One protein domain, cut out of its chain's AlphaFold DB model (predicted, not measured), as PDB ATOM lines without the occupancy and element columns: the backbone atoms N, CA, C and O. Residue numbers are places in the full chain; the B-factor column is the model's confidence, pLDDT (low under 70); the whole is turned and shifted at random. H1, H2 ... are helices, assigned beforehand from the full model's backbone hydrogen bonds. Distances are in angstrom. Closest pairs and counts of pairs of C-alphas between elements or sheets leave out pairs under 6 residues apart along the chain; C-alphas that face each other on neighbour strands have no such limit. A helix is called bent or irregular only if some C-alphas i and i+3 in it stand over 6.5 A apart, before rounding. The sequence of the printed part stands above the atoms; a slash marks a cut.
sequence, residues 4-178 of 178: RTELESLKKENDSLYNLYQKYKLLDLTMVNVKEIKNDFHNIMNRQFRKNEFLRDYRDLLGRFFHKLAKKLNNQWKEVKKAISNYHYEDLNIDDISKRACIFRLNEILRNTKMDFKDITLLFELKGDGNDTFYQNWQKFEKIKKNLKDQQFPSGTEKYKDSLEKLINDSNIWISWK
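This is residues 4 to 178 of the 178 residues of an uncharacterized protein of Rhizophagus irregularis (UniProt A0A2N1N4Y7). A very long helical arm, residues 4 to 46 of H1, sticks out from a compact head of short crossed helices. H1 runs on into the head, folds back on itself at residues 73 and 74, and H2, H3, H4 and H5 pack round its inner part and one another, with short H6 near the fold. The printed part has 175 residues with six named helices, H1 to H6 in order, and no named strand; the class is all helix. The whole is extended, with a radius of gyration of the C-alphas of 28.6 A and spans of 101 by 41 by 24 A, the arm making the length.

By its hydrogen bonds H1, residues 4 to 89, was assigned as one helix, but it is bent: C-alphas 72 and 75 are 9.2 A apart. Its arms H1a, residues 4 to 72, and H1b, residues 75 to 89, run opposite ways at a shallow tilt of 30 degrees. H1a has a kink of 39 degrees near residue 60. With residues 55 to 63 alone, H1a touches H3, residues 117 to 129, at a steep tilt of 50 degrees; the closest C-alphas, of Arg 59 and Lys 127, are 6.1 A apart. H1b touches H2, residues 97 to 110, the closest C-alphas being those of Val 80 and Cys 102, 5.7 A apart. H3 touches H5, residues 158 to 169, with C-alphas of Asp 119 and Ser 163 closest at 5.0 A. H5 and H4, residues 141 to 150, form a helical hairpin at a steep tilt of 41 degrees; their closest C-alphas, of Lys 145 and Ile 168, are 6.7 A apart. H6, residues 171 to 175, is close to H1a but not clearly touching: the closest C-alphas, of Phe 65 and Ile 173, are 7.9 A apart. Every O i to N i+4 pair is within hydrogen-bond range in H2, H3, H4 and H6; the counts are 63 of 65 in H1a, 8 of 11 in H1b and 6 of 8 in H5.

H1a begins at C-alpha 4, (-43.143, -43.303, -68.992), and is 100.1 A long; H1b is 23.5 A, H2 19.9 A, H3 18.6 A and H5 17.4 A. H4 is 14.5 A and H6 5.8 A, ending at C-alpha 175, (-6.683, 34.780, -17.277).

The C-alphas of Arg 4 and Ser 176 are the two farthest apart, 102.4 A. The printed part has no cut, and the link from H3 to H4, 11 residues, is long. The mean pLDDT of the printed part is 80.2, and 33 residues are under 70, among them 86 to 96 and 128 to 144.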
ATOM      1  N   ARG A   4     -44.030 -44.267 -68.332       83.38
ATOM      2  CA  ARG A   4     -43.143 -43.303 -68.992       83.38
ATOM      3  C   ARG A   4     -43.548 -41.853 -68.710       83.38
ATOM      4  O   ARG A   4     -42.685 -41.022 -68.457       83.38
ATOM      5  N   THR A   5     -44.848 -41.567 -68.725       86.56
ATOM      6  CA  THR A   5     -45.394 -40.232 -68.445       86.56
ATOM      7  C   THR A   5     -45.189 -39.849 -66.979       86.56
ATOM      8  O   THR A   5     -44.828 -38.712 -66.688       86.56
ATOM      9  N   GLU A   6     -45.344 -40.803 -66.057       85.62
ATOM     10  CA  GLU A   6     -45.044 -40.596 -64.633       85.62
ATOM     11  C   GLU A   6     -43.552 -40.329 -64.395       85.62
ATOM     12  O   GLU A   6     -43.203 -39.380 -63.696       85.62
ATOM     13  N   LEU A   7     -42.659 -41.091 -65.037       86.06
ATOM     14  CA  LEU A   7     -41.212 -40.887 -64.921       86.06
ATOM     15  C   LEU A   7     -40.761 -39.515 -65.455       86.06
ATOM     16  O   LEU A   7     -39.898 -38.871 -64.860       86.06
ATOM     17  N   GLU A   8     -41.325 -39.058 -66.575       89.69
ATOM     18  CA  GLU A   8     -41.039 -37.731 -67.141       89.69
ATOM     19  C   GLU A   8     -41.552 -36.602 -66.232       89.69
ATOM     20  O   GLU A   8     -40.850 -35.606 -66.037       89.69
ATOM     21  N   SER A   9     -42.722 -36.781 -65.607       90.19
ATOM     22  CA  SER A   9     -43.255 -35.846 -64.608       90.19
ATOM     23  C   SER A   9     -42.347 -35.747 -63.378       90.19
ATOM     24  O   SER A   9     -41.987 -34.642 -62.973       90.19
ATOM     25  N   LEU A  10     -41.914 -36.888 -62.829       88.62
ATOM     26  CA  LEU A  10     -41.030 -36.945 -61.659       88.62
ATOM     27  C   LEU A  10     -39.666 -36.295 -61.921       88.62
ATOM     28  O   LEU A  10     -39.144 -35.587 -61.062       88.62
ATOM     29  N   LYS A  11     -39.092 -36.480 -63.118       89.25
ATOM     30  CA  LYS A  11     -37.841 -35.805 -63.505       89.25
ATOM     31  C   LYS A  11     -38.000 -34.286 -63.515       89.25
ATOM     32  O   LYS A  11     -37.177 -33.583 -62.938       89.25
ATOM     33  N   LYS A  12     -39.086 -33.787 -64.110       90.81
ATOM     34  CA  LYS A  12     -39.369 -32.348 -64.177       90.81
ATOM     35  C   LYS A  12     -39.576 -31.737 -62.789       90.81
ATOM     36  O   LYS A  12     -39.126 -30.621 -62.532       90.81
ATOM     37  N   GLU A  13     -40.245 -32.462 -61.896       92.00
ATOM     38  CA  GLU A  13     -40.438 -32.044 -60.507       92.00
ATOM     39  C   GLU A  13     -39.109 -32.003 -59.740       92.00
ATOM     40  O   GLU A  13     -38.808 -31.004 -59.088       92.00
ATOM     41  N   ASN A  14     -38.263 -33.024 -59.901       91.75
ATOM     42  CA  ASN A  14     -36.933 -33.068 -59.297       91.75
ATOM     43  C   ASN A  14     -36.021 -31.927 -59.789       91.75
ATOM     44  O   ASN A  14     -35.361 -31.274 -58.981       91.75
ATOM     45  N   ASP A  15     -36.031 -31.625 -61.090       94.00
ATOM     46  CA  ASP A  15     -35.272 -30.500 -61.656       94.00
ATOM     47  C   ASP A  15     -35.782 -29.149 -61.127       94.00
ATOM     48  O   ASP A  15     -35.001 -28.237 -60.837       94.00
ATOM     49  N   SER A  16     -37.101 -29.011 -60.956       93.06
ATOM     50  CA  SER A  16     -37.716 -27.824 -60.353       93.06
ATOM     51  C   SER A  16     -37.286 -27.642 -58.892       93.06
ATOM     52  O   SER A  16     -36.883 -26.543 -58.498       93.06
ATOM     53  N   LEU A  17     -37.294 -28.720 -58.101       91.38
ATOM     54  CA  LEU A  17     -36.842 -28.717 -56.707       91.38
ATOM     55  C   LEU A  17     -35.352 -28.388 -56.590       91.38
ATOM     56  O   LEU A  17     -34.968 -27.574 -55.750       91.38
ATOM     57  N   TYR A  18     -34.518 -28.953 -57.465       93.44
ATOM     58  CA  TYR A  18     -33.096 -28.635 -57.512       93.44
ATOM     59  C   TYR A  18     -32.862 -27.145 -57.794       93.44
ATOM     60  O   TYR A  18     -32.110 -26.483 -57.076       93.44
ATOM     61  N   ASN A  19     -33.562 -26.579 -58.781       93.88
ATOM     62  CA  ASN A  19     -33.478 -25.151 -59.093       93.88
ATOM     63  C   ASN A  19     -33.957 -24.268 -57.932       93.88
ATOM     64  O   ASN A  19     -33.351 -23.230 -57.653       93.88
ATOM     65  N   LEU A  20     -35.026 -24.667 -57.238       92.19
ATOM     66  CA  LEU A  20     -35.519 -23.957 -56.057       92.19
ATOM     67  C   LEU A  20     -34.487 -23.981 -54.922       92.19
ATOM     68  O   LEU A  20     -34.234 -22.946 -54.309       92.19
ATOM     69  N   TYR A  21     -33.843 -25.126 -54.691       92.69
ATOM     70  CA  TYR A  21     -32.778 -25.260 -53.699       92.69
ATOM     71  C   TYR A  21     -31.575 -24.359 -54.013       92.69
ATOM     72  O   TYR A  21     -31.083 -23.663 -53.122       92.69
ATOM     73  N   GLN A  22     -31.138 -24.286 -55.277       93.56
ATOM     74  CA  GLN A  22     -30.057 -23.369 -55.670       93.56
ATOM     75  C   GLN A  22     -30.434 -21.900 -55.431       93.56
ATOM     76  O   GLN A  22     -29.623 -21.128 -54.913       93.56
ATOM     77  N   LYS A  23     -31.681 -21.510 -55.736       91.69
ATOM     78  CA  LYS A  23     -32.194 -20.161 -55.435       91.69
ATOM     79  C   LYS A  23     -32.226 -19.877 -53.934       91.69
ATOM     80  O   LYS A  23     -31.821 -18.794 -53.521       91.69
ATOM     81  N   TYR A  24     -32.658 -20.839 -53.117       91.38
ATOM     82  CA  TYR A  24     -32.648 -20.713 -51.658       91.38
ATOM     83  C   TYR A  24     -31.226 -20.524 -51.114       91.38
ATOM     84  O   TYR A  24     -30.993 -19.632 -50.304       91.38
ATOM     85  N   LYS A  25     -30.251 -21.296 -51.608       91.06
ATOM     86  CA  LYS A  25     -28.844 -21.168 -51.203       91.06
ATOM     87  C   LYS A  25     -28.273 -19.780 -51.514       91.06
ATOM     88  O   LYS A  25     -27.561 -19.210 -50.693       91.06
ATOM     89  N   LEU A  26     -28.604 -19.224 -52.682       90.88
ATOM     90  CA  LEU A  26     -28.232 -17.853 -53.050       90.88
ATOM     91  C   LEU A  26     -28.897 -16.813 -52.140       90.88
ATOM     92  O   LEU A  26     -28.250 -15.842 -51.741       90.88
ATOM     93  N   LEU A  27     -30.173 -17.014 -51.796       91.50
ATOM     94  CA  LEU A  27     -30.907 -16.133 -50.890       91.50
ATOM     95  C   LEU A  27     -30.280 -16.118 -49.491       91.50
ATOM     96  O   LEU A  27     -30.059 -15.040 -48.948       91.50
ATOM     97  N   ASP A  28     -29.952 -17.284 -48.937       90.38
ATOM     98  CA  ASP A  28     -29.335 -17.409 -47.612       90.38
ATOM     99  C   ASP A  28     -27.983 -16.682 -47.552       90.38
ATOM    100  O   ASP A  28     -27.743 -15.848 -46.676       90.38
ATOM    101  N   LEU A  29     -27.142 -16.879 -48.574       90.56
ATOM    102  CA  LEU A  29     -25.857 -16.188 -48.698       90.56
ATOM    103  C   LEU A  29     -26.032 -14.664 -48.822       90.56
ATOM    104  O   LEU A  29     -25.305 -13.887 -48.205       90.56
ATOM    105  N   THR A  30     -27.052 -14.227 -49.566       91.00
ATOM    106  CA  THR A  30     -27.407 -12.805 -49.684       91.00
ATOM    107  C   THR A  30     -27.852 -12.230 -48.337       91.00
ATOM    108  O   THR A  30     -27.458 -11.120 -47.986       91.00
ATOM    109  N   MET A  31     -28.628 -12.974 -47.543       91.06
ATOM    110  CA  MET A  31     -29.048 -12.539 -46.206       91.06
ATOM    111  C   MET A  31     -27.866 -12.406 -45.240       91.06
ATOM    112  O   MET A  31     -27.866 -11.485 -44.420       91.06
ATOM    113  N   VAL A  32     -26.861 -13.284 -45.334       91.50
ATOM    114  CA  VAL A  32     -25.608 -13.156 -44.569       91.50
ATOM    115  C   VAL A  32     -24.880 -11.868 -44.955       91.50
ATOM    116  O   VAL A  32     -24.630 -11.038 -44.082       91.50
ATOM    117  N   ASN A  33     -24.669 -11.626 -46.252       92.56
ATOM    118  CA  ASN A  33     -23.999 -10.413 -46.734       92.56
ATOM    119  C   ASN A  33     -24.736  -9.130 -46.307       92.56
ATOM    120  O   ASN A  33     -24.119  -8.152 -45.892       92.56
ATOM    121  N   VAL A  34     -26.074  -9.121 -46.352       91.81
ATOM    122  CA  VAL A  34     -26.876  -7.970 -45.896       91.81
ATOM    123  C   VAL A  34     -26.704  -7.722 -44.393       91.81
ATOM    124  O   VAL A  34     -26.661  -6.565 -43.966       91.81
ATOM    125  N   LYS A  35     -26.584  -8.774 -43.570       93.25
ATOM    126  CA  LYS A  35     -26.301  -8.626 -42.131       93.25
ATOM    127  C   LYS A  35     -24.912  -8.034 -41.889       93.25
ATOM    128  O   LYS A  35     -24.786  -7.163 -41.031       93.25
ATOM    129  N   GLU A  36     -23.905  -8.466 -42.642       93.38
ATOM    130  CA  GLU A  36     -22.547  -7.918 -42.557       93.38
ATOM    131  C   GLU A  36     -22.522  -6.436 -42.939       93.38
ATOM    132  O   GLU A  36     -22.094  -5.610 -42.136       93.38
ATOM    133  N   ILE A  37     -23.125  -6.070 -44.076       92.81
ATOM    134  CA  ILE A  37     -23.253  -4.669 -44.511       92.81
ATOM    135  C   ILE A  37     -23.967  -3.823 -43.449       92.81
ATOM    136  O   ILE A  37     -23.557  -2.697 -43.166       92.81
ATOM    137  N   LYS A  38     -25.031  -4.350 -42.829       92.38
ATOM    138  CA  LYS A  38     -25.741  -3.652 -41.748       92.38
ATOM    139  C   LYS A  38     -24.827  -3.400 -40.546       92.38
ATOM    140  O   LYS A  38     -24.875  -2.311 -39.970       92.38
ATOM    141  N   ASN A  39     -24.018  -4.384 -40.163       93.44
ATOM    142  CA  ASN A  39     -23.074  -4.251 -39.057       93.44
ATOM    143  C   ASN A  39     -21.973  -3.237 -39.385       93.44
ATOM    144  O   ASN A  39     -21.679  -2.372 -38.560       93.44
ATOM    145  N   ASP A  40     -21.424  -3.279 -40.597       92.38
ATOM    146  CA  ASP A  40     -20.421  -2.319 -41.057       92.38
ATOM    147  C   ASP A  40     -20.975  -0.900 -41.087       92.38
ATOM    148  O   ASP A  40     -20.356   0.023 -40.553       92.38
ATOM    149  N   PHE A  41     -22.187  -0.726 -41.615       91.50
ATOM    150  CA  PHE A  41     -22.872   0.558 -41.607       91.50
ATOM    151  C   PHE A  41     -23.074   1.076 -40.179       91.50
ATOM    152  O   PHE A  41     -22.765   2.232 -39.891       91.50
ATOM    153  N   HIS A  42     -23.526   0.222 -39.256       90.56
ATOM    154  CA  HIS A  42     -23.681   0.591 -37.849       90.56
ATOM    155  C   HIS A  42     -22.347   1.013 -37.216       90.56
ATOM    156  O   HIS A  42     -22.278   2.033 -36.526       90.56
ATOM    157  N   ASN A  43     -21.268   0.278 -37.492       87.94
ATOM    158  CA  ASN A  43     -19.929   0.585 -36.997       87.94
ATOM    159  C   ASN A  43     -19.403   1.916 -37.549       87.94
ATOM    160  O   ASN A  43     -18.866   2.725 -36.788       87.94
ATOM    161  N   ILE A  44     -19.584   2.170 -38.848       87.62
ATOM    162  CA  ILE A  44     -19.199   3.428 -39.501       87.62
ATOM    163  C   ILE A  44     -19.992   4.591 -38.903       87.62
ATOM    164  O   ILE A  44     -19.389   5.580 -38.480       87.62
ATOM    165  N   MET A  45     -21.315   4.460 -38.788       85.38
ATOM    166  CA  MET A  45     -22.171   5.500 -38.215       85.38
ATOM    167  C   MET A  45     -21.790   5.811 -36.768       85.38
ATOM    168  O   MET A  45     -21.617   6.976 -36.422       85.38
ATOM    169  N   ASN A  46     -21.570   4.794 -35.930       84.94
ATOM    170  CA  ASN A  46     -21.146   5.003 -34.544       84.94
ATOM    171  C   ASN A  46     -19.793   5.717 -34.446       84.94
ATOM    172  O   ASN A  46     -19.621   6.588 -33.592       84.94
ATOM    173  N   ARG A  47     -18.829   5.381 -35.314       82.44
ATOM    174  CA  ARG A  47     -17.537   6.084 -35.370       82.44
ATOM    175  C   ARG A  47     -17.725   7.554 -35.748       82.44
ATOM    176  O   ARG A  47     -17.150   8.417 -35.086       82.44
ATOM    177  N   GLN A  48     -18.557   7.840 -36.750       81.94
ATOM    178  CA  GLN A  48     -18.859   9.211 -37.177       81.94
ATOM    179  C   GLN A  48     -19.586  10.008 -36.087       81.94
ATOM    180  O   GLN A  48     -19.203  11.140 -35.801       81.94
ATOM    181  N   PHE A  49     -20.572   9.414 -35.406       82.88
ATOM    182  CA  PHE A  49     -21.265  10.064 -34.292       82.88
ATOM    183  C   PHE A  49     -20.309  10.426 -33.156       82.88
ATOM    184  O   PHE A  49     -20.298  11.576 -32.722       82.88
ATOM    185  N   ARG A  50     -19.443   9.495 -32.735       82.00
ATOM    186  CA  ARG A  50     -18.438   9.767 -31.694       82.00
ATOM    187  C   ARG A  50     -17.467  10.875 -32.101       82.00
ATOM    188  O   ARG A  50     -17.128  11.717 -31.273       82.00
ATOM    189  N   LYS A  51     -17.031  10.900 -33.368       81.62
ATOM    190  CA  LYS A  51     -16.180  11.976 -33.897       81.62
ATOM    191  C   LYS A  51     -16.903  13.327 -33.852       81.62
ATOM    192  O   LYS A  51     -16.328  14.303 -33.381       81.62
ATOM    193  N   ASN A  52     -18.167  13.379 -34.264       78.06
ATOM    194  CA  ASN A  52     -18.962  14.609 -34.248       78.06
ATOM    195  C   ASN A  52     -19.227  15.122 -32.828       78.06
ATOM    196  O   ASN A  52     -19.140  16.324 -32.585       78.06
ATOM    197  N   GLU A  53     -19.518  14.231 -31.878       79.19
ATOM    198  CA  GLU A  53     -19.660  14.594 -30.465       79.19
ATOM    199  C   GLU A  53     -18.358  15.161 -29.897       79.19
ATOM    200  O   GLU A  53     -18.373  16.228 -29.283       79.19
ATOM    201  N   PHE A  54     -17.226  14.509 -30.177       83.00
ATOM    202  CA  PHE A  54     -15.905  15.013 -29.809       83.00
ATOM    203  C   PHE A  54     -15.661  16.424 -30.367       83.00
ATOM    204  O   PHE A  54     -15.362  17.342 -29.608       83.00
ATOM    205  N   LEU A  55     -15.861  16.637 -31.671       78.62
ATOM    206  CA  LEU A  55     -15.684  17.951 -32.303       78.62
ATOM    207  C   LEU A  55     -16.582  19.021 -31.671       78.62
ATOM    208  O   LEU A  55     -16.148  20.151 -31.419       78.62
ATOM    209  N   ARG A  56     -17.833  18.661 -31.372       76.00
ATOM    210  CA  ARG A  56     -18.816  19.556 -30.760       76.00
ATOM    211  C   ARG A  56     -18.393  20.018 -29.366       76.00
ATOM    212  O   ARG A  56     -18.624  21.182 -29.037       76.00
ATOM    213  N   ASP A  57     -17.786  19.145 -28.569       77.50
ATOM    214  CA  ASP A  57     -17.370  19.452 -27.196       77.50
ATOM    215  C   ASP A  57     -16.266  20.520 -27.144       77.50
ATOM    216  O   ASP A  57     -16.285  21.408 -26.285       77.50
ATOM    217  N   TYR A  58     -15.342  20.501 -28.108       81.19
ATOM    218  CA  TYR A  58     -14.227  21.452 -28.149       81.19
ATOM    219  C   TYR A  58     -14.509  22.694 -28.999       81.19
ATOM    220  O   TYR A  58     -13.839  23.711 -28.822       81.19
ATOM    221  N   ARG A  59     -15.520  22.686 -29.874       79.62
ATOM    222  CA  ARG A  59     -15.809  23.807 -30.784       79.62
ATOM    223  C   ARG A  59     -15.956  25.153 -30.072       79.62
ATOM    224  O   ARG A  59     -15.321  26.129 -30.465       79.62
ATOM    225  N   ASP A  60     -16.777  25.228 -29.025       77.00
ATOM    226  CA  ASP A  60     -17.047  26.496 -28.329       77.00
ATOM    227  C   ASP A  60     -15.815  26.972 -27.526       77.00
ATOM    228  O   ASP A  60     -15.587  28.174 -27.352       77.00
ATOM    229  N   LEU A  61     -14.981  26.037 -27.054       84.25
ATOM    230  CA  LEU A  61     -13.677  26.335 -26.457       84.25
ATOM    231  C   LEU A  61     -12.730  26.944 -27.498       84.25
ATOM    232  O   LEU A  61     -12.190  28.028 -27.274       84.25
ATOM    233  N   LEU A  62     -12.579  26.281 -28.646       87.12
ATOM    234  CA  LEU A  62     -11.742  26.728 -29.757       87.12
ATOM    235  C   LEU A  62     -12.216  28.081 -30.292       87.12
ATOM    236  O   LEU A  62     -11.412  28.984 -30.501       87.12
ATOM    237  N   GLY A  63     -13.527  28.269 -30.454       84.62
ATOM    238  CA  GLY A  63     -14.125  29.536 -30.869       84.62
ATOM    239  C   GLY A  63     -13.715  30.693 -29.957       84.62
ATOM    240  O   GLY A  63     -13.236  31.720 -30.441       84.62
ATOM    241  N   ARG A  64     -13.821  30.503 -28.636       84.88
ATOM    242  CA  ARG A  64     -13.387  31.498 -27.642       84.88
ATOM    243  C   ARG A  64     -11.882  31.735 -27.675       84.88
ATOM    244  O   ARG A  64     -11.457  32.890 -27.652       84.88
ATOM    245  N   PHE A  65     -11.090  30.671 -27.750       88.38
ATOM    246  CA  PHE A  65      -9.636  30.762 -27.827       88.38
ATOM    247  C   PHE A  65      -9.181  31.574 -29.045       88.38
ATOM    248  O   PHE A  65      -8.492  32.581 -28.898       88.38
ATOM    249  N   PHE A  66      -9.643  31.204 -30.242       88.25
ATOM    250  CA  PHE A  66      -9.271  31.893 -31.474       88.25
ATOM    251  C   PHE A  66      -9.791  33.326 -31.539       88.25
ATOM    252  O   PHE A  66      -9.143  34.173 -32.145       88.25
ATOM    253  N   HIS A  67     -10.923  33.629 -30.900       87.06
ATOM    254  CA  HIS A  67     -11.387  35.011 -30.758       87.06
ATOM    255  C   HIS A  67     -10.434  35.851 -29.901       87.06
ATOM    256  O   HIS A  67     -10.086  36.969 -30.277       87.06
ATOM    257  N   LYS A  68      -9.959  35.313 -28.769       87.88
ATOM    258  CA  LYS A  68      -8.957  35.990 -27.929       87.88
ATOM    259  C   LYS A  68      -7.626  36.166 -28.657       87.88
ATOM    260  O   LYS A  68      -7.061  37.259 -28.637       87.88
ATOM    261  N   LEU A  69      -7.155  35.116 -29.328       88.62
ATOM    262  CA  LEU A  69      -5.918  35.151 -30.104       88.62
ATOM    263  C   LEU A  69      -5.996  36.198 -31.227       88.62
ATOM    264  O   LEU A  69      -5.085  37.007 -31.387       88.62
ATOM    265  N   ALA A  70      -7.128  36.254 -31.938       88.38
ATOM    266  CA  ALA A  70      -7.394  37.264 -32.957       88.38
ATOM    267  C   ALA A  70      -7.327  38.690 -32.399       88.38
ATOM    268  O   ALA A  70      -6.746  39.564 -33.036       88.38
ATOM    269  N   LYS A  71      -7.878  38.933 -31.202       87.75
ATOM    270  CA  LYS A  71      -7.795  40.246 -30.545       87.75
ATOM    271  C   LYS A  71      -6.359  40.643 -30.205       87.75
ATOM    272  O   LYS A  71      -6.003  41.797 -30.411       87.75
ATOM    273  N   LYS A  72      -5.534  39.708 -29.716       87.69
ATOM    274  CA  LYS A  72      -4.115  39.966 -29.407       87.69
ATOM    275  C   LYS A  72      -3.291  40.268 -30.663       87.69
ATOM    276  O   LYS A  72      -2.419  41.126 -30.616       87.69
ATOM    277  N   LEU A  73      -3.590  39.594 -31.773       87.06
ATOM    278  CA  LEU A  73      -2.916  39.797 -33.063       87.06
ATOM    279  C   LEU A  73      -3.456  40.996 -33.860       87.06
ATOM    280  O   LEU A  73      -2.770  41.512 -34.742       87.06
ATOM    281  N   ASN A  74      -4.682  41.442 -33.576       87.69
ATOM    282  CA  ASN A  74      -5.363  42.523 -34.282       87.69
ATOM    283  C   ASN A  74      -5.282  42.343 -35.821       87.69
ATOM    284  O   ASN A  74      -5.636  41.283 -36.345       87.69
ATOM    285  N   ASN A  75      -4.764  43.334 -36.554       85.56
ATOM    286  CA  ASN A  75      -4.634  43.298 -38.014       85.56
ATOM    287  C   ASN A  75      -3.759  42.138 -38.526       85.56
ATOM    288  O   ASN A  75      -3.966  41.668 -39.644       85.56
ATOM    289  N   GLN A  76      -2.838  41.629 -37.703       84.56
ATOM    290  CA  GLN A  76      -1.921  40.544 -38.069       84.56
ATOM    291  C   GLN A  76      -2.609  39.173 -38.103       84.56
ATOM    292  O   GLN A  76      -2.080  38.220 -38.672       84.56
ATOM    293  N   TRP A  77      -3.817  39.049 -37.543       87.50
ATOM    294  CA  TRP A  77      -4.547  37.782 -37.524       87.50
ATOM    295  C   TRP A  77      -4.836  37.238 -38.928       87.50
ATOM    296  O   TRP A  77      -4.836  36.025 -39.135       87.50
ATOM    297  N   LYS A  78      -5.059  38.122 -39.911       84.50
ATOM    298  CA  LYS A  78      -5.283  37.726 -41.311       84.50
ATOM    299  C   LYS A  78      -4.058  37.025 -41.905       84.50
ATOM    300  O   LYS A  78      -4.211  36.006 -42.573       84.50
ATOM    301  N   GLU A  79      -2.865  37.544 -41.628       82.31
ATOM    302  CA  GLU A  79      -1.594  36.977 -42.092       82.31
ATOM    303  C   GLU A  79      -1.319  35.632 -41.413       82.31
ATOM    304  O   GLU A  79      -1.007  34.653 -42.087       82.31
ATOM    305  N   VAL A  80      -1.547  35.552 -40.096       83.00
ATOM    306  CA  VAL A  80      -1.394  34.307 -39.328       83.00
ATOM    307  C   VAL A  80      -2.335  33.214 -39.835       83.00
ATOM    308  O   VAL A  80      -1.887  32.092 -40.055       83.00
ATOM    309  N   LYS A  81      -3.611  33.525 -40.103       82.50
ATOM    310  CA  LYS A  81      -4.532  32.556 -40.721       82.50
ATOM    311  C   LYS A  81      -4.012  32.041 -42.057       82.50
ATOM    312  O   LYS A  81      -4.060  30.843 -42.294       82.50
ATOM    313  N   LYS A  82      -3.523  32.938 -42.918       80.00
ATOM    314  CA  LYS A  82      -2.985  32.563 -44.231       80.00
ATOM    315  C   LYS A  82      -1.764  31.651 -44.086       80.00
ATOM    316  O   LYS A  82      -1.659  30.664 -44.804       80.00
ATOM    317  N   ALA A  83      -0.881  31.941 -43.130       78.25
ATOM    318  CA  ALA A  83       0.278  31.105 -42.829       78.25
ATOM    319  C   ALA A  83      -0.124  29.707 -42.326       78.25
ATOM    320  O   ALA A  83       0.430  28.719 -42.801       78.25
ATOM    321  N   ILE A  84      -1.114  29.618 -41.430       79.19
ATOM    322  CA  ILE A  84      -1.667  28.338 -40.953       79.19
ATOM    323  C   ILE A  84      -2.298  27.555 -42.110       79.19
ATOM    324  O   ILE A  84      -2.026  26.373 -42.264       79.19
ATOM    325  N   SER A  85      -3.104  28.199 -42.962       72.62
ATOM    326  CA  SER A  85      -3.689  27.530 -44.130       72.62
ATOM    327  C   SER A  85      -2.610  26.988 -45.065       72.62
ATOM    328  O   SER A  85      -2.687  25.832 -45.457       72.62
ATOM    329  N   ASN A  86      -1.573  27.771 -45.364       67.81
ATOM    330  CA  ASN A  86      -0.492  27.333 -46.246       67.81
ATOM    331  C   ASN A  86       0.330  26.177 -45.652       67.81
ATOM    332  O   ASN A  86       0.777  25.326 -46.409       67.81
ATOM    333  N   TYR A  87       0.476  26.105 -44.321       67.69
ATOM    334  CA  TYR A  87       1.128  24.978 -43.638       67.69
ATOM    335  C   TYR A  87       0.468  23.627 -43.964       67.69
ATOM    336  O   TYR A  87       1.138  22.603 -43.994       67.69
ATOM    337  N   HIS A  88      -0.847  23.610 -44.197       57.56
ATOM    338  CA  HIS A  88      -1.585  22.381 -44.493       57.56
ATOM    339  C   HIS A  88      -1.469  21.912 -45.951       57.56
ATOM    340  O   HIS A  88      -1.751  20.745 -46.216       57.56
ATOM    341  N   TYR A  89      -1.088  22.791 -46.886       50.47
ATOM    342  CA  TYR A  89      -1.111  22.504 -48.330       50.47
ATOM    343  C   TYR A  89       0.271  22.463 -48.984       50.47
ATOM    344  O   TYR A  89       0.430  21.828 -50.022       50.47
ATOM    345  N   GLU A  90       1.263  23.123 -48.396       51.56
ATOM    346  CA  GLU A  90       2.627  23.170 -48.909       51.56
ATOM    347  C   GLU A  90       3.567  22.750 -47.782       51.56
ATOM    348  O   GLU A  90       3.502  23.324 -46.689       51.56
ATOM    349  N   ASP A  91       4.458  21.785 -48.047       50.38
ATOM    350  CA  ASP A  91       5.638  21.583 -47.204       50.38
ATOM    351  C   ASP A  91       6.254  22.957 -46.972       50.38
ATOM    352  O   ASP A  91       6.520  23.693 -47.929       50.38
ATOM    353  N   LEU A  92       6.377  23.343 -45.700       53.69
ATOM    354  CA  LEU A  92       6.868  24.653 -45.312       53.69
ATOM    355  C   LEU A  92       8.225  24.878 -45.975       53.69
ATOM    356  O   LEU A  92       9.262  24.479 -45.449       53.69
ATOM    357  N   ASN A  93       8.234  25.578 -47.102       55.03
ATOM    358  CA  ASN A  93       9.456  26.154 -47.600       55.03
ATOM    359  C   ASN A  93       9.714  27.363 -46.697       55.03
ATOM    360  O   ASN A  93       9.164  28.451 -46.888       55.03
ATOM    361  N   ILE A  94      10.441  27.103 -45.606       56.16
ATOM    362  CA  ILE A  94      10.680  28.034 -44.498       56.16
ATOM    363  C   ILE A  94      11.383  29.306 -45.003       56.16
ATOM    364  O   ILE A  94      11.434  30.283 -44.274       56.16
ATOM    365  N   ASP A  95      11.887  29.354 -46.236       60.62
ATOM    366  CA  ASP A  95      12.584  30.504 -46.828       60.62
ATOM    367  C   ASP A  95      11.710  31.729 -47.146       60.62
ATOM    368  O   ASP A  95      12.241  32.806 -47.414       60.62
ATOM    369  N   ASP A  96      10.383  31.636 -47.025       69.19
ATOM    370  CA  ASP A  96       9.519  32.819 -47.094       69.19
ATOM    371  C   ASP A  96       9.630  33.663 -45.805       69.19
ATOM    372  O   ASP A  96       9.088  33.331 -44.743       69.19
ATOM    373  N   ILE A  97      10.323  34.801 -45.919       70.50
ATOM    374  CA  ILE A  97      10.549  35.783 -44.845       70.50
ATOM    375  C   ILE A  97       9.228  36.220 -44.187       70.50
ATOM    376  O   ILE A  97       9.168  36.388 -42.965       70.50
ATOM    377  N   SER A  98       8.150  36.352 -44.963       69.50
ATOM    378  CA  SER A  98       6.844  36.779 -44.449       69.50
ATOM    379  C   SER A  98       6.197  35.694 -43.584       69.50
ATOM    380  O   SER A  98       5.594  35.999 -42.549       69.50
ATOM    381  N   LYS A  99       6.373  34.414 -43.952       71.25
ATOM    382  CA  LYS A  99       5.910  33.267 -43.152       71.25
ATOM    383  C   LYS A  99       6.694  33.167 -41.837       71.25
ATOM    384  O   LYS A  99       6.071  33.041 -40.781       71.25
ATOM    385  N   ARG A 100       8.029  33.325 -41.861       77.00
ATOM    386  CA  ARG A 100       8.868  33.354 -40.638       77.00
ATOM    387  C   ARG A 100       8.438  34.459 -39.676       77.00
ATOM    388  O   ARG A 100       8.288  34.204 -38.482       77.00
ATOM    389  N   ALA A 101       8.189  35.664 -40.190       80.81
ATOM    390  CA  ALA A 101       7.738  36.790 -39.376       80.81
ATOM    391  C   ALA A 101       6.385  36.511 -38.695       80.81
ATOM    392  O   ALA A 101       6.204  36.850 -37.524       80.81
ATOM    393  N   CYS A 102       5.448  35.854 -39.388       80.56
ATOM    394  CA  CYS A 102       4.164  35.453 -38.806       80.56
ATOM    395  C   CYS A 102       4.325  34.411 -37.694       80.56
ATOM    396  O   CYS A 102       3.735  34.573 -36.625       80.56
ATOM    397  N   ILE A 103       5.137  33.372 -37.924       81.94
ATOM    398  CA  ILE A 103       5.417  32.328 -36.925       81.94
ATOM    399  C   ILE A 103       6.060  32.948 -35.682       81.94
ATOM    400  O   ILE A 103       5.619  32.685 -34.566       81.94
ATOM    401  N   PHE A 104       7.053  33.819 -35.871       84.75
ATOM    402  CA  PHE A 104       7.727  34.506 -34.773       84.75
ATOM    403  C   PHE A 104       6.755  35.351 -33.938       84.75
ATOM    404  O   PHE A 104       6.715  35.219 -32.720       84.75
ATOM    405  N   ARG A 105       5.911  36.168 -34.584       83.50
ATOM    406  CA  ARG A 105       4.898  36.987 -33.890       83.50
ATOM    407  C   ARG A 105       3.902  36.138 -33.108       83.50
ATOM    408  O   ARG A 105       3.544  36.495 -31.986       83.50
ATOM    409  N   LEU A 106       3.448  35.028 -33.691       87.56
ATOM    410  CA  LEU A 106       2.550  34.115 -32.997       87.56
ATOM    411  C   LEU A 106       3.240  33.514 -31.767       87.56
ATOM    412  O   LEU A 106       2.674  33.559 -30.680       87.56
ATOM    413  N   ASN A 107       4.473  33.029 -31.920       86.75
ATOM    414  CA  ASN A 107       5.248  32.474 -30.814       86.75
ATOM    415  C   ASN A 107       5.530  33.510 -29.715       86.75
ATOM    416  O   ASN A 107       5.479  33.153 -28.546       86.75
ATOM    417  N   GLU A 108       5.735  34.791 -30.042       86.56
ATOM    418  CA  GLU A 108       5.874  35.848 -29.025       86.56
ATOM    419  C   GLU A 108       4.599  36.026 -28.188       86.56
ATOM    420  O   GLU A 108       4.669  36.180 -26.968       86.56
ATOM    421  N   ILE A 109       3.413  35.945 -28.802       85.75
ATOM    422  CA  ILE A 109       2.141  35.976 -28.057       85.75
ATOM    423  C   ILE A 109       1.985  34.728 -27.186       85.75
ATOM    424  O   ILE A 109       1.480  34.803 -26.062       85.75
ATOM    425  N   LEU A 110       2.432  33.583 -27.699       87.56
ATOM    426  CA  LEU A 110       2.406  32.302 -27.005       87.56
ATOM    427  C   LEU A 110       3.563  32.116 -26.020       87.56
ATOM    428  O   LEU A 110       3.569  31.119 -25.309       87.56
ATOM    429  N   ARG A 111       4.505  33.059 -25.913       85.88
ATOM    430  CA  ARG A 111       5.750  32.896 -25.146       85.88
ATOM    431  C   ARG A 111       5.529  32.547 -23.677       85.88
ATOM    432  O   ARG A 111       6.322  31.832 -23.080       85.88
ATOM    433  N   ASN A 112       4.436  33.043 -23.100       84.00
ATOM    434  CA  ASN A 112       4.055  32.774 -21.710       84.00
ATOM    435  C   ASN A 112       3.038  31.629 -21.591       84.00
ATOM    436  O   ASN A 112       2.421  31.452 -20.542       84.00
ATOM    437  N   THR A 113       2.823  30.889 -22.671       86.69
ATOM    438  CA  THR A 113       1.945  29.725 -22.740       86.69
ATOM    439  C   THR A 113       2.774  28.482 -23.036       86.69
ATOM    440  O   THR A 113       3.915  28.567 -23.481       86.69
ATOM    441  N   LYS A 114       2.196  27.304 -22.825       86.75
ATOM    442  CA  LYS A 114       2.812  26.024 -23.200       86.75
ATOM    443  C   LYS A 114       2.588  25.645 -24.668       86.75
ATOM    444  O   LYS A 114       2.864  24.504 -25.033       86.75
ATOM    445  N   MET A 115       2.030  26.550 -25.473       89.44
ATOM    446  CA  MET A 115       1.706  26.297 -26.872       89.44
ATOM    447  C   MET A 115       2.733  26.883 -27.829       89.44
ATOM    448  O   MET A 115       3.321  27.928 -27.571       89.44
ATOM    449  N   ASP A 116       2.875  26.226 -28.973       89.00
ATOM    450  CA  ASP A 116       3.656  26.695 -30.111       89.00
ATOM    451  C   ASP A 116       2.789  26.826 -31.378       89.00
ATOM    452  O   ASP A 116       1.588  26.541 -31.388       89.00
ATOM    453  N   PHE A 117       3.399  27.263 -32.481       86.81
ATOM    454  CA  PHE A 117       2.729  27.375 -33.778       86.81
ATOM    455  C   PHE A 117       2.067  26.064 -34.254       86.81
ATOM    456  O   PHE A 117       0.996  26.104 -34.874       86.81
ATOM    457  N   LYS A 118       2.667  24.903 -33.966       86.31
ATOM    458  CA  LYS A 118       2.130  23.596 -34.367       86.31
ATOM    459  C   LYS A 118       0.860  23.276 -33.585       86.31
ATOM    460  O   LYS A 118      -0.115  22.835 -34.191       86.31
ATOM    461  N   ASP A 119       0.831  23.568 -32.285       90.00
ATOM    462  CA  ASP A 119      -0.382  23.431 -31.475       90.00
ATOM    463  C   ASP A 119      -1.519  24.295 -32.032       90.00
ATOM    464  O   ASP A 119      -2.643  23.819 -32.193       90.00
ATOM    465  N   ILE A 120      -1.234  25.551 -32.395       89.88
ATOM    466  CA  ILE A 120      -2.248  26.440 -32.982       89.88
ATOM    467  C   ILE A 120      -2.776  25.892 -34.303       89.88
ATOM    468  O   ILE A 120      -3.980  25.954 -34.548       89.88
ATOM    469  N   THR A 121      -1.893  25.345 -35.133       86.25
ATOM    470  CA  THR A 121      -2.252  24.747 -36.420       86.25
ATOM    471  C   THR A 121      -3.188  23.553 -36.226       86.25
ATOM    472  O   THR A 121      -4.269  23.520 -36.809       86.25
ATOM    473  N   LEU A 122      -2.846  22.631 -35.321       87.50
ATOM    474  CA  LEU A 122      -3.679  21.471 -34.985       87.50
ATOM    475  C   LEU A 122      -5.046  21.879 -34.415       87.50
ATOM    476  O   LEU A 122      -6.075  21.321 -34.792       87.50
ATOM    477  N   LEU A 123      -5.088  22.883 -33.537       89.50
ATOM    478  CA  LEU A 123      -6.344  23.403 -32.988       89.50
ATOM    479  C   LEU A 123      -7.187  24.127 -34.050       89.50
ATOM    480  O   LEU A 123      -8.417  24.142 -33.956       89.50
ATOM    481  N   PHE A 124      -6.549  24.743 -35.048       84.38
ATOM    482  CA  PHE A 124      -7.232  25.423 -36.147       84.38
ATOM    483  C   PHE A 124      -7.845  24.411 -37.115       84.38
ATOM    484  O   PHE A 124      -8.997  24.586 -37.511       84.38
ATOM    485  N   GLU A 125      -7.121  23.332 -37.416       81.38
ATOM    486  CA  GLU A 125      -7.621  22.170 -38.156       81.38
ATOM    487  C   GLU A 125      -8.847  21.567 -37.456       81.38
ATOM    488  O   GLU A 125      -9.920  21.477 -38.049       81.38
ATOM    489  N   LEU A 126      -8.732  21.281 -36.153       81.19
ATOM    490  CA  LEU A 126      -9.827  20.737 -35.347       81.19
ATOM    491  C   LEU A 126     -11.071  21.643 -35.352       81.19
ATOM    492  O   LEU A 126     -12.207  21.167 -35.355       81.19
ATOM    493  N   LYS A 127     -10.870  22.966 -35.359       78.69
ATOM    494  CA  LYS A 127     -11.965  23.935 -35.475       78.69
ATOM    495  C   LYS A 127     -12.613  23.904 -36.862       78.69
ATOM    496  O   LYS A 127     -13.828  24.080 -36.942       78.69
ATOM    497  N   GLY A 128     -11.820  23.740 -37.921       69.88
ATOM    498  CA  GLY A 128     -12.307  23.596 -39.294       69.88
ATOM    499  C   GLY A 128     -13.223  22.384 -39.434       69.88
ATOM    500  O   GLY A 128     -14.360  22.536 -39.869       69.88
ATOM    501  N   ASP A 129     -12.777  21.231 -38.933       63.84
ATOM    502  CA  ASP A 129     -13.541  19.976 -38.938       63.84
ATOM    503  C   ASP A 129     -14.872  20.071 -38.169       63.84
ATOM    504  O   ASP A 129     -15.848  19.404 -38.501       63.84
ATOM    505  N   GLY A 130     -14.938  20.905 -37.124       56.91
ATOM    506  CA  GLY A 130     -16.128  21.060 -36.282       56.91
ATOM    507  C   GLY A 130     -17.202  22.019 -36.811       56.91
ATOM    508  O   GLY A 130     -18.229  22.194 -36.145       56.91
ATOM    509  N   ASN A 131     -16.978  22.685 -37.950       54.06
ATOM    510  CA  ASN A 131     -17.804  23.815 -38.387       54.06
ATOM    511  C   ASN A 131     -18.988  23.446 -39.299       54.06
ATOM    512  O   ASN A 131     -19.862  24.290 -39.491       54.06
ATOM    513  N   ASP A 132     -19.071  22.210 -39.793       46.53
ATOM    514  CA  ASP A 132     -20.001  21.888 -40.882       46.53
ATOM    515  C   ASP A 132     -21.410  21.422 -40.488       46.53
ATOM    516  O   ASP A 132     -22.210  21.220 -41.397       46.53
ATOM    517  N   THR A 133     -21.818  21.230 -39.215       43.75
ATOM    518  CA  THR A 133     -23.210  20.720 -39.012       43.75
ATOM    519  C   THR A 133     -23.931  20.837 -37.664       43.75
ATOM    520  O   THR A 133     -24.979  20.211 -37.519       43.75
ATOM    521  N   PHE A 134     -23.495  21.600 -36.655       43.44
ATOM    522  CA  PHE A 134     -24.173  21.503 -35.344       43.44
ATOM    523  C   PHE A 134     -24.470  22.832 -34.647       43.44
ATOM    524  O   PHE A 134     -23.654  23.745 -34.609       43.44
ATOM    525  N   TYR A 135     -25.653  22.923 -34.034       43.38
ATOM    526  CA  TYR A 135     -26.111  24.059 -33.231       43.38
ATOM    527  C   TYR A 135     -25.268  24.265 -31.956       43.38
ATOM    528  O   TYR A 135     -24.542  23.378 -31.489       43.38
ATOM    529  N   GLN A 136     -25.346  25.479 -31.405       43.19
ATOM    530  CA  GLN A 136     -24.645  25.937 -30.199       43.19
ATOM    531  C   GLN A 136     -24.766  24.923 -29.047       43.19
ATOM    532  O   GLN A 136     -25.860  24.462 -28.732       43.19
ATOM    533  N   ASN A 137     -23.646  24.556 -28.419       48.47
ATOM    534  CA  ASN A 137     -23.637  23.702 -27.234       48.47
ATOM    535  C   ASN A 137     -22.797  24.388 -26.173       48.47
ATOM    536  O   ASN A 137     -21.589  24.182 -26.102       48.47
ATOM    537  N   TRP A 138     -23.460  25.208 -25.361       48.84
ATOM    538  CA  TRP A 138     -22.838  25.990 -24.303       48.84
ATOM    539  C   TRP A 138     -22.365  25.065 -23.171       48.84
ATOM    540  O   TRP A 138     -22.974  24.975 -22.105       48.84
ATOM    541  N   GLN A 139     -21.274  24.337 -23.401       57.78
ATOM    542  CA  GLN A 139     -20.666  23.486 -22.392       57.78
ATOM    543  C   GLN A 139     -19.854  24.330 -21.398       57.78
ATOM    544  O   GLN A 139     -19.089  25.232 -21.763       57.78
ATOM    545  N   LYS A 140     -20.019  24.023 -20.106       61.81
ATOM    546  CA  LYS A 140     -19.234  24.626 -19.021       61.81
ATOM    547  C   LYS A 140     -17.781  24.140 -19.107       61.81
ATOM    548  O   LYS A 140     -17.544  22.954 -19.303       61.81
ATOM    549  N   PHE A 141     -16.819  25.039 -18.902       63.47
ATOM    550  CA  PHE A 141     -15.374  24.773 -19.028       63.47
ATOM    551  C   PHE A 141     -14.885  23.574 -18.190       63.47
ATOM    552  O   PHE A 141     -14.112  22.756 -18.676       63.47
ATOM    553  N   GLU A 142     -15.407  23.403 -16.971       66.75
ATOM    554  CA  GLU A 142     -15.078  22.255 -16.107       66.75
ATOM    555  C   GLU A 142     -15.570  20.910 -16.668       66.75
ATOM    556  O   GLU A 142     -14.928  19.881 -16.475       66.75
ATOM    557  N   LYS A 143     -16.670  20.909 -17.436       66.94
ATOM    558  CA  LYS A 143     -17.139  19.709 -18.141       66.94
ATOM    559  C   LYS A 143     -16.175  19.329 -19.268       66.94
ATOM    560  O   LYS A 143     -15.857  18.159 -19.409       66.94
ATOM    561  N   ILE A 144     -15.651  20.314 -19.999       68.81
ATOM    562  CA  ILE A 144     -14.664  20.104 -21.072       68.81
ATOM    563  C   ILE A 144     -13.353  19.541 -20.499       68.81
ATOM    564  O   ILE A 144     -12.799  18.590 -21.040       68.81
ATOM    565  N   LYS A 145     -12.892  20.067 -19.356       70.94
ATOM    566  CA  LYS A 145     -11.738  19.526 -18.614       70.94
ATOM    567  C   LYS A 145     -11.915  18.068 -18.211       70.94
ATOM    568  O   LYS A 145     -10.981  17.282 -18.342       70.94
ATOM    569  N   LYS A 146     -13.092  17.726 -17.680       73.12
ATOM    570  CA  LYS A 146     -13.406  16.354 -17.279       73.12
ATOM    571  C   LYS A 146     -13.461  15.429 -18.496       73.12
ATOM    572  O   LYS A 146     -12.826  14.382 -18.481       73.12
ATOM    573  N   ASN A 147     -14.135  15.862 -19.562       73.12
ATOM    574  CA  ASN A 147     -14.216  15.112 -20.810       73.12
ATOM    575  C   ASN A 147     -12.817  14.822 -21.363       73.12
ATOM    576  O   ASN A 147     -12.530  13.678 -21.663       73.12
ATOM    577  N   LEU A 148     -11.895  15.786 -21.375       78.50
ATOM    578  CA  LEU A 148     -10.531  15.550 -21.862       78.50
ATOM    579  C   LEU A 148      -9.784  14.420 -21.123       78.50
ATOM    580  O   LEU A 148      -9.007  13.696 -21.741       78.50
ATOM    581  N   LYS A 149     -10.008  14.271 -19.811       72.62
ATOM    582  CA  LYS A 149      -9.362  13.235 -18.987       72.62
ATOM    583  C   LYS A 149     -10.013  11.863 -19.138       72.62
ATOM    584  O   LYS A 149      -9.306  10.861 -19.172       72.62
ATOM    585  N   ASP A 150     -11.341  11.838 -19.213       69.88
ATOM    586  CA  ASP A 150     -12.133  10.608 -19.127       69.88
ATOM    587  C   ASP A 150     -12.550  10.067 -20.511       69.88
ATOM    588  O   ASP A 150     -13.040   8.943 -20.625       69.88
ATOM    589  N   GLN A 151     -12.393  10.856 -21.580       71.25
ATOM    590  CA  GLN A 151     -12.865  10.514 -22.920       71.25
ATOM    591  C   GLN A 151     -11.840   9.678 -23.683       71.25
ATOM    592  O   GLN A 151     -10.681  10.052 -23.864       71.25
ATOM    593  N   GLN A 152     -12.312   8.560 -24.228       76.56
ATOM    594  CA  GLN A 152     -11.594   7.858 -25.278       76.56
ATOM    595  C   GLN A 152     -11.681   8.684 -26.566       76.56
ATOM    596  O   GLN A 152     -12.776   8.946 -27.071       76.56
ATOM    597  N   PHE A 153     -10.531   9.103 -27.087       79.50
ATOM    598  CA  PHE A 153     -10.463   9.857 -28.333       79.50
ATOM    599  C   PHE A 153     -10.943   8.971 -29.494       79.50
ATOM    600  O   PHE A 153     -10.502   7.824 -29.608       79.50
ATOM    601  N   PRO A 154     -11.868   9.453 -30.345       81.69
ATOM    602  CA  PRO A 154     -12.222   8.758 -31.574       81.69
ATOM    603  C   PRO A 154     -11.003   8.573 -32.484       81.69
ATOM    604  O   PRO A 154     -10.145   9.452 -32.558       81.69
ATOM    605  N   SER A 155     -10.985   7.472 -33.238       78.12
ATOM    606  CA  SER A 155      -9.910   7.184 -34.194       78.12
ATOM    607  C   SER A 155      -9.665   8.356 -35.153       78.12
ATOM    608  O   SER A 155     -10.601   8.865 -35.774       78.12
ATOM    609  N   GLY A 156      -8.408   8.782 -35.260       77.44
ATOM    610  CA  GLY A 156      -7.962   9.893 -36.101       77.44
ATOM    611  C   GLY A 156      -7.982  11.261 -35.411       77.44
ATOM    612  O   GLY A 156      -7.588  12.250 -36.028       77.44
ATOM    613  N   THR A 157      -8.417  11.344 -34.149       83.50
ATOM    614  CA  THR A 157      -8.457  12.598 -33.367       83.50
ATOM    615  C   THR A 157      -7.405  12.660 -32.260       83.50
ATOM    616  O   THR A 157      -7.218  13.700 -31.629       83.50
ATOM    617  N   GLU A 158      -6.661  11.579 -32.043       87.50
ATOM    618  CA  GLU A 158      -5.658  11.450 -30.983       87.50
ATOM    619  C   GLU A 158      -4.547  12.497 -31.112       87.50
ATOM    620  O   GLU A 158      -4.036  12.991 -30.109       87.50
ATOM    621  N   LYS A 159      -4.229  12.911 -32.346       87.19
ATOM    622  CA  LYS A 159      -3.212  13.931 -32.641       87.19
ATOM    623  C   LYS A 159      -3.497  15.303 -32.020       87.19
ATOM    624  O   LYS A 159      -2.578  16.103 -31.894       87.19
ATOM    625  N   TYR A 160      -4.746  15.590 -31.644       88.31
ATOM    626  CA  TYR A 160      -5.127  16.871 -31.042       88.31
ATOM    627  C   TYR A 160      -5.015  16.880 -29.515       88.31
ATOM    628  O   TYR A 160      -5.143  17.946 -28.912       88.31
ATOM    629  N   LYS A 161      -4.812  15.714 -28.885       88.62
ATOM    630  CA  LYS A 161      -4.867  15.555 -27.428       88.62
ATOM    631  C   LYS A 161      -3.919  16.511 -26.711       88.62
ATOM    632  O   LYS A 161      -4.371  17.294 -25.879       88.62
ATOM    633  N   ASP A 162      -2.646  16.507 -27.086       90.00
ATOM    634  CA  ASP A 162      -1.622  17.309 -26.414       90.00
ATOM    635  C   ASP A 162      -1.904  18.813 -26.542       90.00
ATOM    636  O   ASP A 162      -1.815  19.561 -25.566       90.00
ATOM    637  N   SER A 163      -2.311  19.270 -27.729       91.38
ATOM    638  CA  SER A 163      -2.648  20.678 -27.964       91.38
ATOM    639  C   SER A 163      -3.911  21.101 -27.203       91.38
ATOM    640  O   SER A 163      -3.965  22.212 -26.671       91.38
ATOM    641  N   LEU A 164      -4.912  20.220 -27.085       89.94
ATOM    642  CA  LEU A 164      -6.102  20.455 -26.259       89.94
ATOM    643  C   LEU A 164      -5.762  20.487 -24.764       89.94
ATOM    644  O   LEU A 164      -6.253  21.360 -24.051       89.94
ATOM    645  N   GLU A 165      -4.898  19.590 -24.287       90.00
ATOM    646  CA  GLU A 165      -4.415  19.578 -22.902       90.00
ATOM    647  C   GLU A 165      -3.662  20.858 -22.556       90.00
ATOM    648  O   GLU A 165      -3.938  21.464 -21.515       90.00
ATOM    649  N   LYS A 166      -2.766  21.316 -23.437       91.38
ATOM    650  CA  LYS A 166      -2.089  22.610 -23.291       91.38
ATOM    651  C   LYS A 166      -3.103  23.748 -23.238       91.38
ATOM    652  O   LYS A 166      -3.086  24.526 -22.289       91.38
ATOM    653  N   LEU A 167      -4.032  23.812 -24.195       90.19
ATOM    654  CA  LEU A 167      -5.061  24.851 -24.249       90.19
ATOM    655  C   LEU A 167      -5.914  24.897 -22.977       90.19
ATOM    656  O   LEU A 167      -6.191  25.973 -22.456       90.19
ATOM    657  N   ILE A 168      -6.362  23.748 -22.482       87.19
ATOM    658  CA  ILE A 168      -7.317  23.662 -21.373       87.19
ATOM    659  C   ILE A 168      -6.649  23.924 -20.019       87.19
ATOM    660  O   ILE A 168      -7.257  24.543 -19.140       87.19
ATOM    661  N   ASN A 169      -5.411  23.461 -19.842       85.81
ATOM    662  CA  ASN A 169      -4.711  23.536 -18.560       85.81
ATOM    663  C   ASN A 169      -3.873  24.806 -18.389       85.81
ATOM    664  O   ASN A 169      -3.448  25.108 -17.274       85.81
ATOM    665  N   ASP A 170      -3.634  25.560 -19.460       84.38
ATOM    666  CA  ASP A 170      -2.840  26.777 -19.394       84.38
ATOM    667  C   ASP A 170      -3.687  27.986 -18.969       84.38
ATOM    668  O   ASP A 170      -4.419  28.611 -19.744       84.38
ATOM    669  N   SER A 171      -3.576  28.326 -17.685       74.56
ATOM    670  CA  SER A 171      -4.272  29.454 -17.073       74.56
ATOM    671  C   SER A 171      -3.874  30.807 -17.668       74.56
ATOM    672  O   SER A 171      -4.700  31.727 -17.646       74.56
ATOM    673  N   ASN A 172      -2.678  30.947 -18.251       77.19
ATOM    674  CA  ASN A 172      -2.234  32.214 -18.826       77.19
ATOM    675  C   ASN A 172      -3.110  32.596 -20.022       77.19
ATOM    676  O   ASN A 172      -3.490  33.757 -20.156       77.19
ATOM    677  N   ILE A 173      -3.567  31.637 -20.821       79.12
ATOM    678  CA  ILE A 173      -4.482  31.894 -21.946       79.12
ATOM    679  C   ILE A 173      -5.823  32.454 -21.460       79.12
ATOM    680  O   ILE A 173      -6.413  33.368 -22.047       79.12
ATOM    681  N   TRP A 174      -6.348  31.895 -20.373       78.06
ATOM    682  CA  TRP A 174      -7.709  32.192 -19.935       78.06
ATOM    683  C   TRP A 174      -7.789  33.426 -19.042       78.06
ATOM    684  O   TRP A 174      -8.774  34.165 -19.137       78.06
ATOM    685  N   ILE A 175      -6.747  33.683 -18.249       72.50
ATOM    686  CA  ILE A 175      -6.683  34.780 -17.277       72.50
ATOM    687  C   ILE A 175      -5.968  36.009 -17.853       72.50
ATOM    688  O   ILE A 175      -6.490  37.114 -17.721       72.50
ATOM    689  N   SER A 176      -4.814  35.838 -18.511       62.03
ATOM    690  CA  SER A 176      -3.955  36.963 -18.935       62.03
ATOM    691  C   SER A 176      -4.361  37.591 -20.277       62.03
ATOM    692  O   SER A 176      -3.933  38.692 -20.625       62.03
ATOM    693  N   TRP A 177      -5.210  36.907 -21.049       67.75
ATOM    694  CA  TRP A 177      -5.776  37.420 -22.301       67.75
ATOM    695  C   TRP A 177      -7.245  37.826 -22.116       67.75
ATOM    696  O   TRP A 177      -8.123  37.353 -22.846       67.75
ATOM    697  N   LYS A 178      -7.530  38.615 -21.074       58.28
ATOM    698  CA  LYS A 178      -8.802  39.341 -20.953       58.28
ATOM    699  C   LYS A 178      -8.822  40.541 -21.894       58.28
ATOM    700  O   LYS A 178      -7.749  41.160 -22.064       58.28
TER     701      LYS A 178